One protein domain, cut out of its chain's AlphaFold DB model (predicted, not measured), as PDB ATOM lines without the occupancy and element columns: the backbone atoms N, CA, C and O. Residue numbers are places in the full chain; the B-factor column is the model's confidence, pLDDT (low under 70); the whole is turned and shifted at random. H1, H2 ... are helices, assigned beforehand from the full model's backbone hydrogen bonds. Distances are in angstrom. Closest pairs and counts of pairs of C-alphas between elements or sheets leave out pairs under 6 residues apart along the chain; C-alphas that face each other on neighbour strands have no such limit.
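This is residues 471 to 588 of the 638 residues of an uncharacterized protein of Candida albicans (strain SC5314 / ATCC MYA-2876) (UniProt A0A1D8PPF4). Two helical hairpins, H1 with H2 and H4 with H5, pack as an up-and-down bundle, each helix running against the one before; H6 folds back from H5, before a long unnamed tail. Six named helices, H1 to H6, stand in the 118 printed residues, class all helix. It is compact, radius of gyration of the C-alphas 13.4 A, spans 40, 31 and 26 A.

Begin at the hairpin of H1, residues 472 to 485, and H2, 489 to 506, closest at C-alphas 483 and 492, 5.0 A. Next find H4, 520 to 530, and H5, 536 to 552, a hairpin closest at C-alphas 530 and 539, 4.9 A. H2 touches H5, closest at C-alphas 493 and 538, 5.4 A. H1 has 8 of 10 O i to N i+4 pairs within hydrogen-bond range, H5 12 of 13.

H1 begins at C-alpha 472, (134.232, 100.481, 151.531); H6, residues 555 to 564, ends at C-alpha 564, (137.664, 125.924, 143.119).

The printed part has no cut; 26 residues are under pLDDT 70.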
ATOM      1  N   ASP A 471     132.569  96.620 151.577       90.83
ATOM      2  CA  ASP A 471     133.353  96.943 152.791       90.83
ATOM      3  C   ASP A 471     133.730  98.440 152.831       90.83
ATOM      4  O   ASP A 471     133.812  99.051 153.897       90.83
ATOM      5  N   TYR A 472     133.901  99.062 151.656       90.03
ATOM      6  CA  TYR A 472     134.232 100.481 151.531       90.03
ATOM      7  C   TYR A 472     133.203 101.410 152.199       90.03
ATOM      8  O   TYR A 472     133.586 102.489 152.642       90.03
ATOM      9  N   ILE A 473     131.934 100.991 152.310       89.16
ATOM     10  CA  ILE A 473     130.855 101.781 152.926       89.16
ATOM     11  C   ILE A 473     131.163 102.036 154.404       89.16
ATOM     12  O   ILE A 473     130.922 103.127 154.901       89.16
ATOM     13  N   GLY A 474     131.732 101.049 155.106       87.96
ATOM     14  CA  GLY A 474     132.181 101.223 156.488       87.96
ATOM     15  C   GLY A 474     133.570 101.853 156.586       87.96
ATOM     16  O   GLY A 474     133.849 102.602 157.517       87.96
ATOM     17  N   TYR A 475     134.458 101.569 155.631       93.13
ATOM     18  CA  TYR A 475     135.855 102.001 155.722       93.13
ATOM     19  C   TYR A 475     136.053 103.481 155.413       93.13
ATOM     20  O   TYR A 475     136.870 104.115 156.076       93.13
ATOM     21  N   VAL A 476     135.339 104.048 154.435       91.53
ATOM     22  CA  VAL A 476     135.522 105.458 154.051       91.53
ATOM     23  C   VAL A 476     135.167 106.415 155.200       91.53
ATOM     24  O   VAL A 476     136.018 107.249 155.516       91.53
ATOM     25  N   PRO A 477     134.023 106.277 155.903       89.46
ATOM     26  CA  PRO A 477     133.728 107.095 157.081       89.46
ATOM     27  C   PRO A 477     134.768 106.947 158.199       89.46
ATOM     28  O   PRO A 477     135.181 107.940 158.796       89.46
ATOM     29  N   MET A 478     135.256 105.725 158.450       90.73
ATOM     30  CA  MET A 478     136.319 105.491 159.436       90.73
ATOM     31  C   MET A 478     137.633 106.171 159.037       90.73
ATOM     32  O   MET A 478     138.307 106.752 159.880       90.73
ATOM     33  N   ILE A 479     138.000 106.129 157.754       92.55
ATOM     34  CA  ILE A 479     139.183 106.818 157.224       92.55
ATOM     35  C   ILE A 479     139.022 108.336 157.362       92.55
ATOM     36  O   ILE A 479     139.948 109.002 157.823       92.55
ATOM     37  N   ALA A 480     137.852 108.877 157.013       89.27
ATOM     38  CA  ALA A 480     137.558 110.303 157.136       89.27
ATOM     39  C   ALA A 480     137.689 110.776 158.587       89.27
ATOM     40  O   ALA A 480     138.410 111.734 158.864       89.27
ATOM     41  N   GLN A 481     137.076 110.050 159.524       88.19
ATOM     42  CA  GLN A 481     137.158 110.378 160.943       88.19
ATOM     43  C   GLN A 481     138.592 110.241 161.485       88.19
ATOM     44  O   GLN A 481     139.006 111.031 162.330       88.19
ATOM     45  N   ALA A 482     139.376 109.272 161.003       88.33
ATOM     46  CA  ALA A 482     140.766 109.102 161.424       88.33
ATOM     47  C   ALA A 482     141.665 110.253 160.940       88.33
ATOM     48  O   ALA A 482     142.543 110.701 161.678       88.33
ATOM     49  N   ILE A 483     141.427 110.759 159.724       89.88
ATOM     50  CA  ILE A 483     142.116 111.938 159.177       89.88
ATOM     51  C   ILE A 483     141.749 113.197 159.965       89.88
ATOM     52  O   ILE A 483     142.644 113.967 160.309       89.88
ATOM     53  N   ASP A 484     140.464 113.374 160.273       86.26
ATOM     54  CA  ASP A 484     139.936 114.531 161.004       86.26
ATOM     55  C   ASP A 484     140.494 114.629 162.434       86.26
ATOM     56  O   ASP A 484     140.874 115.697 162.904       86.26
ATOM     57  N   ILE A 485     140.593 113.486 163.118       83.78
ATOM     58  CA  ILE A 485     141.042 113.397 164.512       83.78
ATOM     59  C   ILE A 485     142.577 113.459 164.643       83.78
ATOM     60  O   ILE A 485     143.099 113.837 165.694       83.78
ATOM     61  N   SER A 486     143.328 113.080 163.606       84.24
ATOM     62  CA  SER A 486     144.791 113.034 163.663       84.24
ATOM     63  C   SER A 486     145.423 114.424 163.544       84.24
ATOM     64  O   SER A 486     145.271 115.084 162.520       84.24
ATOM     65  N   ASN A 487     146.260 114.824 164.510       80.68
ATOM     66  CA  ASN A 487     147.085 116.039 164.381       80.68
ATOM     67  C   ASN A 487     148.445 115.778 163.710       80.68
ATOM     68  O   ASN A 487     149.235 116.702 163.541       80.68
ATOM     69  N   ILE A 488     148.745 114.524 163.358       81.65
ATOM     70  CA  ILE A 488     150.034 114.120 162.788       81.65
ATOM     71  C   ILE A 488     149.865 113.920 161.280       81.65
ATOM     72  O   ILE A 488     149.123 113.034 160.842       81.65
ATOM     73  N   ASP A 489     150.601 114.703 160.485       82.89
ATOM     74  CA  ASP A 489     150.555 114.653 159.016       82.89
ATOM     75  C   ASP A 489     150.934 113.277 158.454       82.89
ATOM     76  O   ASP A 489     150.380 112.845 157.444       82.89
ATOM     77  N   ARG A 490     151.817 112.537 159.140       83.07
ATOM     78  CA  ARG A 490     152.174 111.157 158.776       83.07
ATOM     79  C   ARG A 490     150.964 110.223 158.771       83.07
ATOM     80  O   ARG A 490     150.780 109.476 157.812       83.07
ATOM     81  N   ASN A 491     150.132 110.279 159.810       85.88
ATOM     82  CA  ASN A 491     148.924 109.460 159.896       85.88
ATOM     83  C   ASN A 491     147.898 109.882 158.853       85.88
ATOM     84  O   ASN A 491     147.329 109.023 158.185       85.88
ATOM     85  N   LYS A 492     147.710 111.193 158.649       88.44
ATOM     86  CA  LYS A 492     146.830 111.692 157.585       88.44
ATOM     87  C   LYS A 492     147.267 111.152 156.223       88.44
ATOM     88  O   LYS A 492     146.459 110.568 155.505       88.44
ATOM     89  N   PHE A 493     148.555 111.270 155.899       88.89
ATOM     90  CA  PHE A 493     149.128 110.726 154.670       88.89
ATOM     91  C   PHE A 493     148.899 109.213 154.540       88.89
ATOM     92  O   PHE A 493     148.452 108.751 153.490       88.89
ATOM     93  N   PHE A 494     149.145 108.447 155.606       89.66
ATOM     94  CA  PHE A 494     148.884 107.008 155.634       89.66
ATOM     95  C   PHE A 494     147.413 106.689 155.325       89.66
ATOM     96  O   PHE A 494     147.130 105.863 154.459       89.66
ATOM     97  N   PHE A 495     146.464 107.376 155.959       92.98
ATOM     98  CA  PHE A 495     145.040 107.161 155.703       92.98
ATOM     99  C   PHE A 495     144.625 107.547 154.274       92.98
ATOM    100  O   PHE A 495     143.809 106.843 153.679       92.98
ATOM    101  N   TYR A 496     145.239 108.566 153.665       93.59
ATOM    102  CA  TYR A 496     145.058 108.851 152.236       93.59
ATOM    103  C   TYR A 496     145.665 107.766 151.323       93.59
ATOM    104  O   TYR A 496     145.078 107.436 150.291       93.59
ATOM    105  N   GLU A 497     146.796 107.151 151.680       90.93
ATOM    106  CA  GLU A 497     147.319 105.973 150.962       90.93
ATOM    107  C   GLU A 497     146.344 104.787 151.035       90.93
ATOM    108  O   GLU A 497     146.055 104.155 150.016       90.93
ATOM    109  N   ILE A 498     145.791 104.515 152.220       93.76
ATOM    110  CA  ILE A 498     144.769 103.482 152.430       93.76
ATOM    111  C   ILE A 498     143.500 103.787 151.622       93.76
ATOM    112  O   ILE A 498     142.988 102.893 150.942       93.76
ATOM    113  N   LEU A 499     143.036 105.041 151.610       94.26
ATOM    114  CA  LEU A 499     141.897 105.480 150.798       94.26
ATOM    115  C   LEU A 499     142.138 105.226 149.310       94.26
ATOM    116  O   LEU A 499     141.293 104.647 148.627       94.26
ATOM    117  N   LYS A 500     143.313 105.613 148.804       93.53
ATOM    118  CA  LYS A 500     143.685 105.375 147.408       93.53
ATOM    119  C   LYS A 500     143.648 103.884 147.076       93.53
ATOM    120  O   LYS A 500     143.104 103.504 146.042       93.53
ATOM    121  N   LEU A 501     144.221 103.039 147.932       92.45
ATOM    122  CA  LEU A 501     144.227 101.587 147.736       92.45
ATOM    123  C   LEU A 501     142.809 101.007 147.701       92.45
ATOM    124  O   LEU A 501     142.522 100.160 146.855       92.45
ATOM    125  N   LEU A 502     141.921 101.492 148.568       93.57
ATOM    126  CA  LEU A 502     140.523 101.076 148.612       93.57
ATOM    127  C   LEU A 502     139.784 101.430 147.312       93.57
ATOM    128  O   LEU A 502     139.108 100.573 146.741       93.57
ATOM    129  N   ILE A 503     139.975 102.651 146.802       91.62
ATOM    130  CA  ILE A 503     139.385 103.096 145.530       91.62
ATOM    131  C   ILE A 503     139.946 102.283 144.362       91.62
ATOM    132  O   ILE A 503     139.187 101.829 143.516       91.62
ATOM    133  N   VAL A 504     141.255 102.021 144.317       91.41
ATOM    134  CA  VAL A 504     141.845 101.175 143.263       91.41
ATOM    135  C   VAL A 504     141.259  99.758 143.290       91.41
ATOM    136  O   VAL A 504     141.042  99.167 142.233       91.41
ATOM    137  N   LYS A 505     140.993  99.210 144.482       90.11
ATOM    138  CA  LYS A 505     140.437  97.863 144.645       90.11
ATOM    139  C   LYS A 505     138.983  97.763 144.175       90.11
ATOM    140  O   LYS A 505     138.655  96.796 143.491       90.11
ATOM    141  N   HIS A 506     138.133  98.728 144.538       91.74
ATOM    142  CA  HIS A 506     136.675  98.635 144.342       91.74
ATOM    143  C   HIS A 506     136.079  99.593 143.307       91.74
ATOM    144  O   HIS A 506     134.924  99.417 142.908       91.74
ATOM    145  N   GLY A 507     136.857 100.565 142.828       87.11
ATOM    146  CA  GLY A 507     136.440 101.593 141.866       87.11
ATOM    147  C   GLY A 507     135.860 101.024 140.571       87.11
ATOM    148  O   GLY A 507     134.937 101.594 140.001       87.11
ATOM    149  N   ASN A 508     136.345  99.853 140.147       86.02
ATOM    150  CA  ASN A 508     135.891  99.166 138.935       86.02
ATOM    151  C   ASN A 508     134.799  98.105 139.167       86.02
ATOM    152  O   ASN A 508     134.371  97.486 138.195       86.02
ATOM    153  N   CYS A 509     134.366  97.841 140.408       86.45
ATOM    154  CA  CYS A 509     133.369  96.797 140.684       86.45
ATOM    155  C   CYS A 509     132.109  97.327 141.381       86.45
ATOM    156  O   CYS A 509     131.055  97.390 140.759       86.45
ATOM    157  N   CYS A 510     132.195  97.706 142.655       85.29
ATOM    158  CA  CYS A 510     131.033  98.018 143.493       85.29
ATOM    159  C   CYS A 510     130.972  99.481 143.946       85.29
ATOM    160  O   CYS A 510     129.961  99.890 144.503       85.29
ATOM    161  N   MET A 511     132.019 100.278 143.708       86.44
ATOM    162  CA  MET A 511     132.107 101.659 144.201       86.44
ATOM    163  C   MET A 511     131.545 102.701 143.217       86.44
ATOM    164  O   MET A 511     131.569 103.889 143.513       86.44
ATOM    165  N   LYS A 512     131.024 102.290 142.052       81.14
ATOM    166  CA  LYS A 512     130.549 103.215 141.008       81.14
ATOM    167  C   LYS A 512     129.462 104.167 141.520       81.14
ATOM    168  O   LYS A 512     129.586 105.369 141.338       81.14
ATOM    169  N   GLU A 513     128.445 103.637 142.198       77.47
ATOM    170  CA  GLU A 513     127.373 104.443 142.806       77.47
ATOM    171  C   GLU A 513     127.894 105.304 143.964       77.47
ATOM    172  O   GLU A 513     127.431 106.423 144.163       77.47
ATOM    173  N   TYR A 514     128.899 104.814 144.696       80.25
ATOM    174  CA  TYR A 514     129.511 105.569 145.788       80.25
ATOM    175  C   TYR A 514     130.343 106.763 145.296       80.25
ATOM    176  O   TYR A 514     130.458 107.770 145.981       80.25
ATOM    177  N   ILE A 515     130.918 106.663 144.097       80.18
ATOM    178  CA  ILE A 515     131.709 107.720 143.450       80.18
ATOM    179  C   ILE A 515     130.805 108.785 142.794       80.18
ATOM    180  O   ILE A 515     131.207 109.941 142.674       80.18
ATOM    181  N   GLN A 516     129.582 108.411 142.406       74.47
ATOM    182  CA  GLN A 516     128.600 109.302 141.782       74.47
ATOM    183  C   GLN A 516     128.046 110.373 142.743       74.47
ATOM    184  O   GLN A 516     128.282 110.369 143.951       74.47
ATOM    185  N   GLU A 517     127.305 111.326 142.169       58.70
ATOM    186  CA  GLU A 517     126.899 112.618 142.740       58.70
ATOM    187  C   GLU A 517     126.297 112.589 144.157       58.70
ATOM    188  O   GLU A 517     126.443 113.569 144.887       58.70
ATOM    189  N   SER A 518     125.696 111.471 144.568       60.37
ATOM    190  CA  SER A 518     124.969 111.316 145.832       60.37
ATOM    191  C   SER A 518     125.836 111.295 147.097       60.37
ATOM    192  O   SER A 518     125.297 111.539 148.176       60.37
ATOM    193  N   ASN A 519     127.150 111.044 147.018       65.30
ATOM    194  CA  ASN A 519     127.972 110.869 148.224       65.30
ATOM    195  C   ASN A 519     128.842 112.082 148.556       65.30
ATOM    196  O   ASN A 519     129.931 112.295 148.018       65.30
ATOM    197  N   ILE A 520     128.352 112.852 149.528       73.76
ATOM    198  CA  ILE A 520     129.013 114.033 150.092       73.76
ATOM    199  C   ILE A 520     130.305 113.637 150.831       73.76
ATOM    200  O   ILE A 520     131.270 114.395 150.809       73.76
ATOM    201  N   GLU A 521     130.367 112.443 151.430       80.05
ATOM    202  CA  GLU A 521     131.485 111.976 152.269       80.05
ATOM    203  C   GLU A 521     132.829 111.912 151.532       80.05
ATOM    204  O   GLU A 521     133.772 112.606 151.908       80.05
ATOM    205  N   LEU A 522     132.928 111.114 150.463       85.28
ATOM    206  CA  LEU A 522     134.182 110.939 149.720       85.28
ATOM    207  C   LEU A 522     134.665 112.252 149.096       85.28
ATOM    208  O   LEU A 522     135.858 112.550 149.099       85.28
ATOM    209  N   LYS A 523     133.723 113.048 148.585       82.59
ATOM    210  CA  LYS A 523     133.970 114.377 148.023       82.59
ATOM    211  C   LYS A 523     134.533 115.335 149.075       82.59
ATOM    212  O   LYS A 523     135.579 115.938 148.842       82.59
ATOM    213  N   THR A 524     133.905 115.399 150.250       83.72
ATOM    214  CA  THR A 524     134.367 116.198 151.401       83.72
ATOM    215  C   THR A 524     135.766 115.770 151.833       83.72
ATOM    216  O   THR A 524     136.645 116.608 152.003       83.72
ATOM    217  N   LEU A 525     136.010 114.460 151.918       89.18
ATOM    218  CA  LEU A 525     137.302 113.900 152.309       89.18
ATOM    219  C   LEU A 525     138.434 114.263 151.335       89.18
ATOM    220  O   LEU A 525     139.555 114.571 151.753       89.18
ATOM    221  N   VAL A 526     138.160 114.224 150.029       88.58
ATOM    222  CA  VAL A 526     139.130 114.619 148.998       88.58
ATOM    223  C   VAL A 526     139.349 116.131 149.013       88.58
ATOM    224  O   VAL A 526     140.496 116.567 148.973       88.58
ATOM    225  N   GLN A 527     138.288 116.929 149.134       86.28
ATOM    226  CA  GLN A 527     138.386 118.387 149.209       86.28
ATOM    227  C   GLN A 527     139.167 118.855 150.448       86.28
ATOM    228  O   GLN A 527     140.026 119.730 150.334       86.28
ATOM    229  N   TYR A 528     138.948 118.223 151.605       87.26
ATOM    230  CA  TYR A 528     139.732 118.471 152.817       87.26
ATOM    231  C   TYR A 528     141.232 118.266 152.565       87.26
ATOM    232  O   TYR A 528     142.049 119.109 152.922       87.26
ATOM    233  N   GLY A 529     141.598 117.190 151.863       87.78
ATOM    234  CA  GLY A 529     142.990 116.886 151.519       87.78
ATOM    235  C   GLY A 529     143.615 117.853 150.513       87.78
ATOM    236  O   GLY A 529     144.832 118.007 150.497       87.78
ATOM    237  N   LEU A 530     142.796 118.505 149.684       87.40
ATOM    238  CA  LEU A 530     143.216 119.504 148.696       87.40
ATOM    239  C   LEU A 530     143.291 120.928 149.265       87.40
ATOM    240  O   LEU A 530     143.718 121.829 148.548       87.40
ATOM    241  N   SER A 531     142.872 121.137 150.514       85.37
ATOM    242  CA  SER A 531     142.876 122.452 151.158       85.37
ATOM    243  C   SER A 531     144.298 122.969 151.399       85.37
ATOM    244  O   SER A 531     145.206 122.198 151.720       85.37
ATOM    245  N   ASP A 532     144.468 124.291 151.305       79.96
ATOM    246  CA  ASP A 532     145.769 124.960 151.440       79.96
ATOM    247  C   ASP A 532     146.412 124.772 152.828       79.96
ATOM    248  O   ASP A 532     147.634 124.817 152.944       79.96
ATOM    249  N   ASP A 533     145.617 124.497 153.869       82.80
ATOM    250  CA  ASP A 533     146.111 124.257 155.234       82.80
ATOM    251  C   ASP A 533     146.738 122.872 155.433       82.80
ATOM    252  O   ASP A 533     147.376 122.620 156.455       82.80
ATOM    253  N   GLN A 534     146.555 121.947 154.485       84.45
ATOM    254  CA  GLN A 534     147.173 120.626 154.571       84.45
ATOM    255  C   GLN A 534     148.622 120.659 154.090       84.45
ATOM    256  O   GLN A 534     148.989 121.389 153.170       84.45
ATOM    257  N   HIS A 535     149.449 119.780 154.655       86.20
ATOM    258  CA  HIS A 535     150.827 119.593 154.215       86.20
ATOM    259  C   HIS A 535     150.907 119.184 152.725       86.20
ATOM    260  O   HIS A 535     150.119 118.360 152.259       86.20
ATOM    261  N   LEU A 536     151.911 119.679 151.984       86.86
ATOM    262  CA  LEU A 536     152.052 119.480 150.525       86.86
ATOM    263  C   LEU A 536     151.962 118.010 150.081       86.86
ATOM    264  O   LEU A 536     151.330 117.691 149.082       86.86
ATOM    265  N   VAL A 537     152.549 117.095 150.854       85.33
ATOM    266  CA  VAL A 537     152.521 115.647 150.564       85.33
ATOM    267  C   VAL A 537     151.096 115.072 150.633       85.33
ATOM    268  O   VAL A 537     150.749 114.172 149.866       85.33
ATOM    269  N   ILE A 538     150.258 115.593 151.535       88.34
ATOM    270  CA  ILE A 538     148.843 115.219 151.644       88.34
ATOM    271  C   ILE A 538     148.081 115.769 150.439       88.34
ATOM    272  O   ILE A 538     147.337 115.020 149.808       88.34
ATOM    273  N   GLN A 539     148.332 117.028 150.068       87.93
ATOM    274  CA  GLN A 539     147.724 117.645 148.889       87.93
ATOM    275  C   GLN A 539     148.061 116.881 147.608       87.93
ATOM    276  O   GLN A 539     147.170 116.576 146.816       87.93
ATOM    277  N   ASP A 540     149.328 116.517 147.405       87.61
ATOM    278  CA  ASP A 540     149.755 115.714 146.257       87.61
ATOM    279  C   ASP A 540     149.043 114.361 146.236       87.61
ATOM    280  O   ASP A 540     148.589 113.898 145.186       87.61
ATOM    281  N   LYS A 541     148.855 113.749 147.411       88.90
ATOM    282  CA  LYS A 541     148.137 112.485 147.507       88.90
ATOM    283  C   LYS A 541     146.649 112.618 147.208       88.90
ATOM    284  O   LYS A 541     146.095 111.794 146.478       88.90
ATOM    285  N   ALA A 542     146.010 113.657 147.728       91.02
ATOM    286  CA  ALA A 542     144.620 113.970 147.441       91.02
ATOM    287  C   ALA A 542     144.418 114.278 145.947       91.02
ATOM    288  O   ALA A 542     143.439 113.812 145.367       91.02
ATOM    289  N   LYS A 543     145.379 114.939 145.282       90.05
ATOM    290  CA  LYS A 543     145.381 115.136 143.818       90.05
ATOM    291  C   LYS A 543     145.459 113.813 143.058       90.05
ATOM    292  O   LYS A 543     144.723 113.637 142.089       90.05
ATOM    293  N   GLU A 544     146.300 112.864 143.480       90.33
ATOM    294  CA  GLU A 544     146.338 111.523 142.868       90.33
ATOM    295  C   GLU A 544     144.985 110.804 142.980       90.33
ATOM    296  O   GLU A 544     144.559 110.127 142.041       90.33
ATOM    297  N   ILE A 545     144.313 110.929 144.129       91.15
ATOM    298  CA  ILE A 545     142.992 110.335 144.364       91.15
ATOM    299  C   ILE A 545     141.935 111.039 143.516       91.15
ATOM    300  O   ILE A 545     141.148 110.368 142.858       91.15
ATOM    301  N   PHE A 546     141.954 112.369 143.466       89.36
ATOM    302  CA  PHE A 546     141.076 113.151 142.608       89.36
ATOM    303  C   PHE A 546     141.208 112.726 141.141       89.36
ATOM    304  O   PHE A 546     140.212 112.387 140.514       89.36
ATOM    305  N   GLN A 547     142.434 112.619 140.618       88.66
ATOM    306  CA  GLN A 547     142.676 112.134 139.256       88.66
ATOM    307  C   GLN A 547     142.159 110.710 139.029       88.66
ATOM    308  O   GLN A 547     141.701 110.392 137.933       88.66
ATOM    309  N   LEU A 548     142.246 109.837 140.038       87.55
ATOM    310  CA  LEU A 548     141.685 108.489 139.965       87.55
ATOM    311  C   LEU A 548     140.154 108.537 139.888       87.55
ATOM    312  O   LEU A 548     139.573 107.855 139.050       87.55
ATOM    313  N   LEU A 549     139.512 109.369 140.706       88.13
ATOM    314  CA  LEU A 549     138.060 109.549 140.717       88.13
ATOM    315  C   LEU A 549     137.544 110.182 139.418       88.13
ATOM    316  O   LEU A 549     136.582 109.676 138.848       88.13
ATOM    317  N   SER A 550     138.221 111.201 138.880       85.29
ATOM    318  CA  SER A 550     137.859 111.826 137.599       85.29
ATOM    319  C   SER A 550     137.936 110.866 136.407       85.29
ATOM    320  O   SER A 550     137.291 111.104 135.395       85.29
ATOM    321  N   ARG A 551     138.708 109.772 136.500       84.64
ATOM    322  CA  ARG A 551     138.700 108.707 135.477       84.64
ATOM    323  C   ARG A 551     137.455 107.823 135.550       84.64
ATOM    324  O   ARG A 551     137.136 107.171 134.562       84.64
ATOM    325  N   HIS A 552     136.803 107.750 136.708       81.58
ATOM    326  CA  HIS A 552     135.597 106.949 136.907       81.58
ATOM    327  C   HIS A 552     134.316 107.725 136.575       81.58
ATOM    328  O   HIS A 552     133.362 107.111 136.095       81.58
ATOM    329  N   ASP A 553     134.290 109.040 136.814       80.08
ATOM    330  CA  ASP A 553     133.150 109.912 136.512       80.08
ATOM    331  C   ASP A 553     133.614 111.328 136.116       80.08
ATOM    332  O   ASP A 553     134.277 112.023 136.890       80.08
ATOM    333  N   GLU A 554     133.232 111.772 134.914       78.11
ATOM    334  CA  GLU A 554     133.530 113.115 134.397       78.11
ATOM    335  C   GLU A 554     132.854 114.220 135.228       78.11
ATOM    336  O   GLU A 554     133.401 115.318 135.359       78.11
ATOM    337  N   ASN A 555     131.720 113.932 135.880       80.16
ATOM    338  CA  ASN A 555     131.015 114.906 136.722       80.16
ATOM    339  C   ASN A 555     131.829 115.322 137.955       80.16
ATOM    340  O   ASN A 555     131.621 116.401 138.507       80.16
ATOM    341  N   ILE A 556     132.795 114.502 138.382       80.05
ATOM    342  CA  ILE A 556     133.703 114.842 139.487       80.05
ATOM    343  C   ILE A 556     134.639 115.980 139.089       80.05
ATOM    344  O   ILE A 556     134.970 116.826 139.918       80.05
ATOM    345  N   PHE A 557     135.039 116.034 137.817       77.28
ATOM    346  CA  PHE A 557     135.833 117.143 137.305       77.28
ATOM    347  C   PHE A 557     135.031 118.454 137.319       77.28
ATOM    348  O   PHE A 557     135.556 119.486 137.733       77.28
ATOM    349  N   MET A 558     133.747 118.399 136.943       77.31
ATOM    350  CA  MET A 558     132.835 119.550 137.005       77.31
ATOM    351  C   MET A 558     132.622 120.032 138.444       77.31
ATOM    352  O   MET A 558     132.866 121.199 138.735       77.31
ATOM    353  N   TRP A 559     132.296 119.114 139.361       78.51
ATOM    354  CA  TRP A 559     132.150 119.395 140.795       78.51
ATOM    355  C   TRP A 559     133.380 120.101 141.386       78.51
ATOM    356  O   TRP A 559     133.251 121.060 142.146       78.51
ATOM    357  N   PHE A 560     134.584 119.657 141.024       75.89
ATOM    358  CA  PHE A 560     135.814 120.270 141.518       75.89
ATOM    359  C   PHE A 560     136.054 121.674 140.953       75.89
ATOM    360  O   PHE A 560     136.503 122.558 141.683       75.89
ATOM    361  N   ASN A 561     135.723 121.909 139.679       74.79
ATOM    362  CA  ASN A 561     135.784 123.252 139.103       74.79
ATOM    363  C   ASN A 561     134.800 124.201 139.803       74.79
ATOM    364  O   ASN A 561     135.190 125.313 140.158       74.79
ATOM    365  N   ASP A 562     133.580 123.744 140.094       71.87
ATOM    366  CA  ASP A 562     132.570 124.531 140.814       71.87
ATOM    367  C   ASP A 562     133.040 124.926 142.234       71.87
ATOM    368  O   ASP A 562     132.779 126.037 142.713       71.87
ATOM    369  N   ILE A 563     133.801 124.055 142.907       66.32
ATOM    370  CA  ILE A 563     134.366 124.312 144.243       66.32
ATOM    371  C   ILE A 563     135.589 125.223 144.216       66.32
ATOM    372  O   ILE A 563     135.701 126.122 145.055       66.32
ATOM    373  N   ASN A 564     136.501 125.043 143.257       61.66
ATOM    374  CA  ASN A 564     137.664 125.924 143.119       61.66
ATOM    375  C   ASN A 564     137.249 127.392 142.950       61.66
ATOM    376  O   ASN A 564     137.981 128.292 143.357       61.66
ATOM    377  N   HIS A 565     136.054 127.643 142.406       54.24
ATOM    378  CA  HIS A 565     135.479 128.980 142.317       54.24
ATOM    379  C   HIS A 565     134.906 129.522 143.642       54.24
ATOM    380  O   HIS A 565     134.795 130.739 143.780       54.24
ATOM    381  N   SER A 566     134.549 128.674 144.616       55.34
ATOM    382  CA  SER A 566     133.787 129.072 145.817       55.34
ATOM    383  C   SER A 566     134.547 129.028 147.155       55.34
ATOM    384  O   SER A 566     134.084 129.685 148.089       55.34
ATOM    385  N   LYS A 567     135.724 128.376 147.207       59.20
ATOM    386  CA  LYS A 567     136.730 128.236 148.299       59.20
ATOM    387  C   LYS A 567     136.945 126.751 148.610       59.20
ATOM    388  O   LYS A 567     136.019 126.053 149.004       59.20
ATOM    389  N   ILE A 568     138.190 126.288 148.480       60.52
ATOM    390  CA  ILE A 568     138.573 124.876 148.673       60.52
ATOM    391  C   ILE A 568     138.508 124.467 150.154       60.52
ATOM    392  O   ILE A 568     138.292 123.296 150.449       60.52
ATOM    393  N   HIS A 569     138.638 125.424 151.076       59.73
ATOM    394  CA  HIS A 569     138.765 125.152 152.503       59.73
ATOM    395  C   HIS A 569     137.511 124.507 153.112       59.73
ATOM    396  O   HIS A 569     136.432 125.106 153.109       59.73
ATOM    397  N   ILE A 570     137.684 123.310 153.678       64.44
ATOM    398  CA  ILE A 570     136.720 122.669 154.579       64.44
ATOM    399  C   ILE A 570     137.400 122.448 155.934       64.44
ATOM    400  O   ILE A 570     138.497 121.897 155.987       64.44
ATOM    401  N   ASP A 571     136.719 122.819 157.021       66.08
ATOM    402  CA  ASP A 571     137.223 122.676 158.397       66.08
ATOM    403  C   ASP A 571     137.394 121.210 158.844       66.08
ATOM    404  O   ASP A 571     138.196 120.920 159.730       66.08
ATOM    405  N   SER A 572     136.630 120.285 158.258       73.86
ATOM    406  CA  SER A 572     136.582 118.876 158.653       73.86
ATOM    407  C   SER A 572     136.544 117.934 157.455       73.86
ATOM    408  O   SER A 572     135.908 118.206 156.437       73.86
ATOM    409  N   ALA A 573     137.189 116.780 157.603       72.00
ATOM    410  CA  ALA A 573     137.121 115.703 156.620       72.00
ATOM    411  C   ALA A 573     135.778 114.943 156.657       72.00
ATOM    412  O   ALA A 573     135.485 114.159 155.752       72.00
ATOM    413  N   VAL A 574     134.970 115.157 157.701       72.88
ATOM    414  CA  VAL A 574     133.680 114.503 157.928       72.88
ATOM    415  C   VAL A 574     132.549 115.470 157.554       72.88
ATOM    416  O   VAL A 574     132.554 116.616 158.007       72.88
ATOM    417  N   PRO A 575     131.551 115.061 156.751       59.54
ATOM    418  CA  PRO A 575     130.453 115.955 156.410       59.54
ATOM    419  C   PRO A 575     129.602 116.286 157.642       59.54
ATOM    420  O   PRO A 575     129.123 115.403 158.350       59.54
ATOM    421  N   LEU A 576     129.342 117.579 157.851       51.25
ATOM    422  CA  LEU A 576     128.499 118.093 158.942       51.25
ATOM    423  C   LEU A 576     127.044 117.577 158.894       51.25
ATOM    424  O   LEU A 576     126.326 117.691 159.884       51.25
ATOM    425  N   SER A 577     126.581 117.059 157.749       46.96
ATOM    426  CA  SER A 577     125.161 116.800 157.472       46.96
ATOM    427  C   SER A 577     124.689 115.356 157.665       46.96
ATOM    428  O   SER A 577     123.522 115.076 157.399       46.96
ATOM    429  N   THR A 578     125.532 114.420 158.104       42.91
ATOM    430  CA  THR A 578     125.076 113.046 158.363       42.91
ATOM    431  C   THR A 578     124.741 112.868 159.841       42.91
ATOM    432  O   THR A 578     125.636 112.752 160.673       42.91
ATOM    433  N   GLU A 579     123.453 112.713 160.170       40.56
ATOM    434  CA  GLU A 579     122.987 112.164 161.463       40.56
ATOM    435  C   GLU A 579     123.616 110.787 161.788       40.56
ATOM    436  O   GLU A 579     123.450 110.262 162.884       40.56
ATOM    437  N   HIS A 580     124.323 110.186 160.824       40.26
ATOM    438  CA  HIS A 580     124.974 108.881 160.875       40.26
ATOM    439  C   HIS A 580     126.497 108.957 161.056       40.26
ATOM    440  O   HIS A 580     127.176 107.962 160.811       40.26
ATOM    441  N   THR A 581     127.066 110.074 161.529       47.21
ATOM    442  CA  THR A 581     128.416 110.024 162.118       47.21
ATOM    443  C   THR A 581     128.365 109.236 163.424       47.21
ATOM    444  O   THR A 581     128.391 109.800 164.523       47.21
ATOM    445  N   GLU A 582     128.260 107.913 163.318       52.01
ATOM    446  CA  GLU A 582     128.669 107.016 164.383       52.01
ATOM    447  C   GLU A 582     130.086 107.440 164.769       52.01
ATOM    448  O   GLU A 582     130.993 107.473 163.937       52.01
ATOM    449  N   LYS A 583     130.286 107.853 166.024       59.05
ATOM    450  CA  LYS A 583     131.635 108.123 166.517       59.05
ATOM    451  C   LYS A 583     132.358 106.782 166.601       59.05
ATOM    452  O   LYS A 583     132.284 106.121 167.633       59.05
ATOM    453  N   TYR A 584     133.048 106.387 165.533       59.52
ATOM    454  CA  TYR A 584     133.830 105.150 165.502       59.52
ATOM    455  C   TYR A 584     134.993 105.208 166.493       59.52
ATOM    456  O   TYR A 584     135.369 104.195 167.077       59.52
ATOM    457  N   PHE A 585     135.528 106.407 166.724       62.65
ATOM    458  CA  PHE A 585     136.620 106.647 167.657       62.65
ATOM    459  C   PHE A 585     136.118 107.448 168.863       62.65
ATOM    460  O   PHE A 585     135.852 108.648 168.776       62.65
ATOM    461  N   SER A 586     135.938 106.764 169.992       51.41
ATOM    462  CA  SER A 586     135.515 107.338 171.278       51.41
ATOM    463  C   SER A 586     136.661 107.463 172.286       51.41
ATOM    464  O   SER A 586     136.526 108.178 173.283       51.41
ATOM    465  N   ALA A 587     137.796 106.809 172.021       49.52
ATOM    466  CA  ALA A 587     138.974 106.888 172.865       49.52
ATOM    467  C   ALA A 587     139.487 108.338 172.911       49.52
ATOM    468  O   ALA A 587     139.669 108.957 171.856       49.52
ATOM    469  N   PRO A 588     139.762 108.903 174.102       47.61
ATOM    470  CA  PRO A 588     140.483 110.160 174.173       47.61
ATOM    471  C   PRO A 588     141.842 109.927 173.520       47.61
ATOM    472  O   PRO A 588     142.631 109.125 174.026       47.61
TER     473      PRO A 588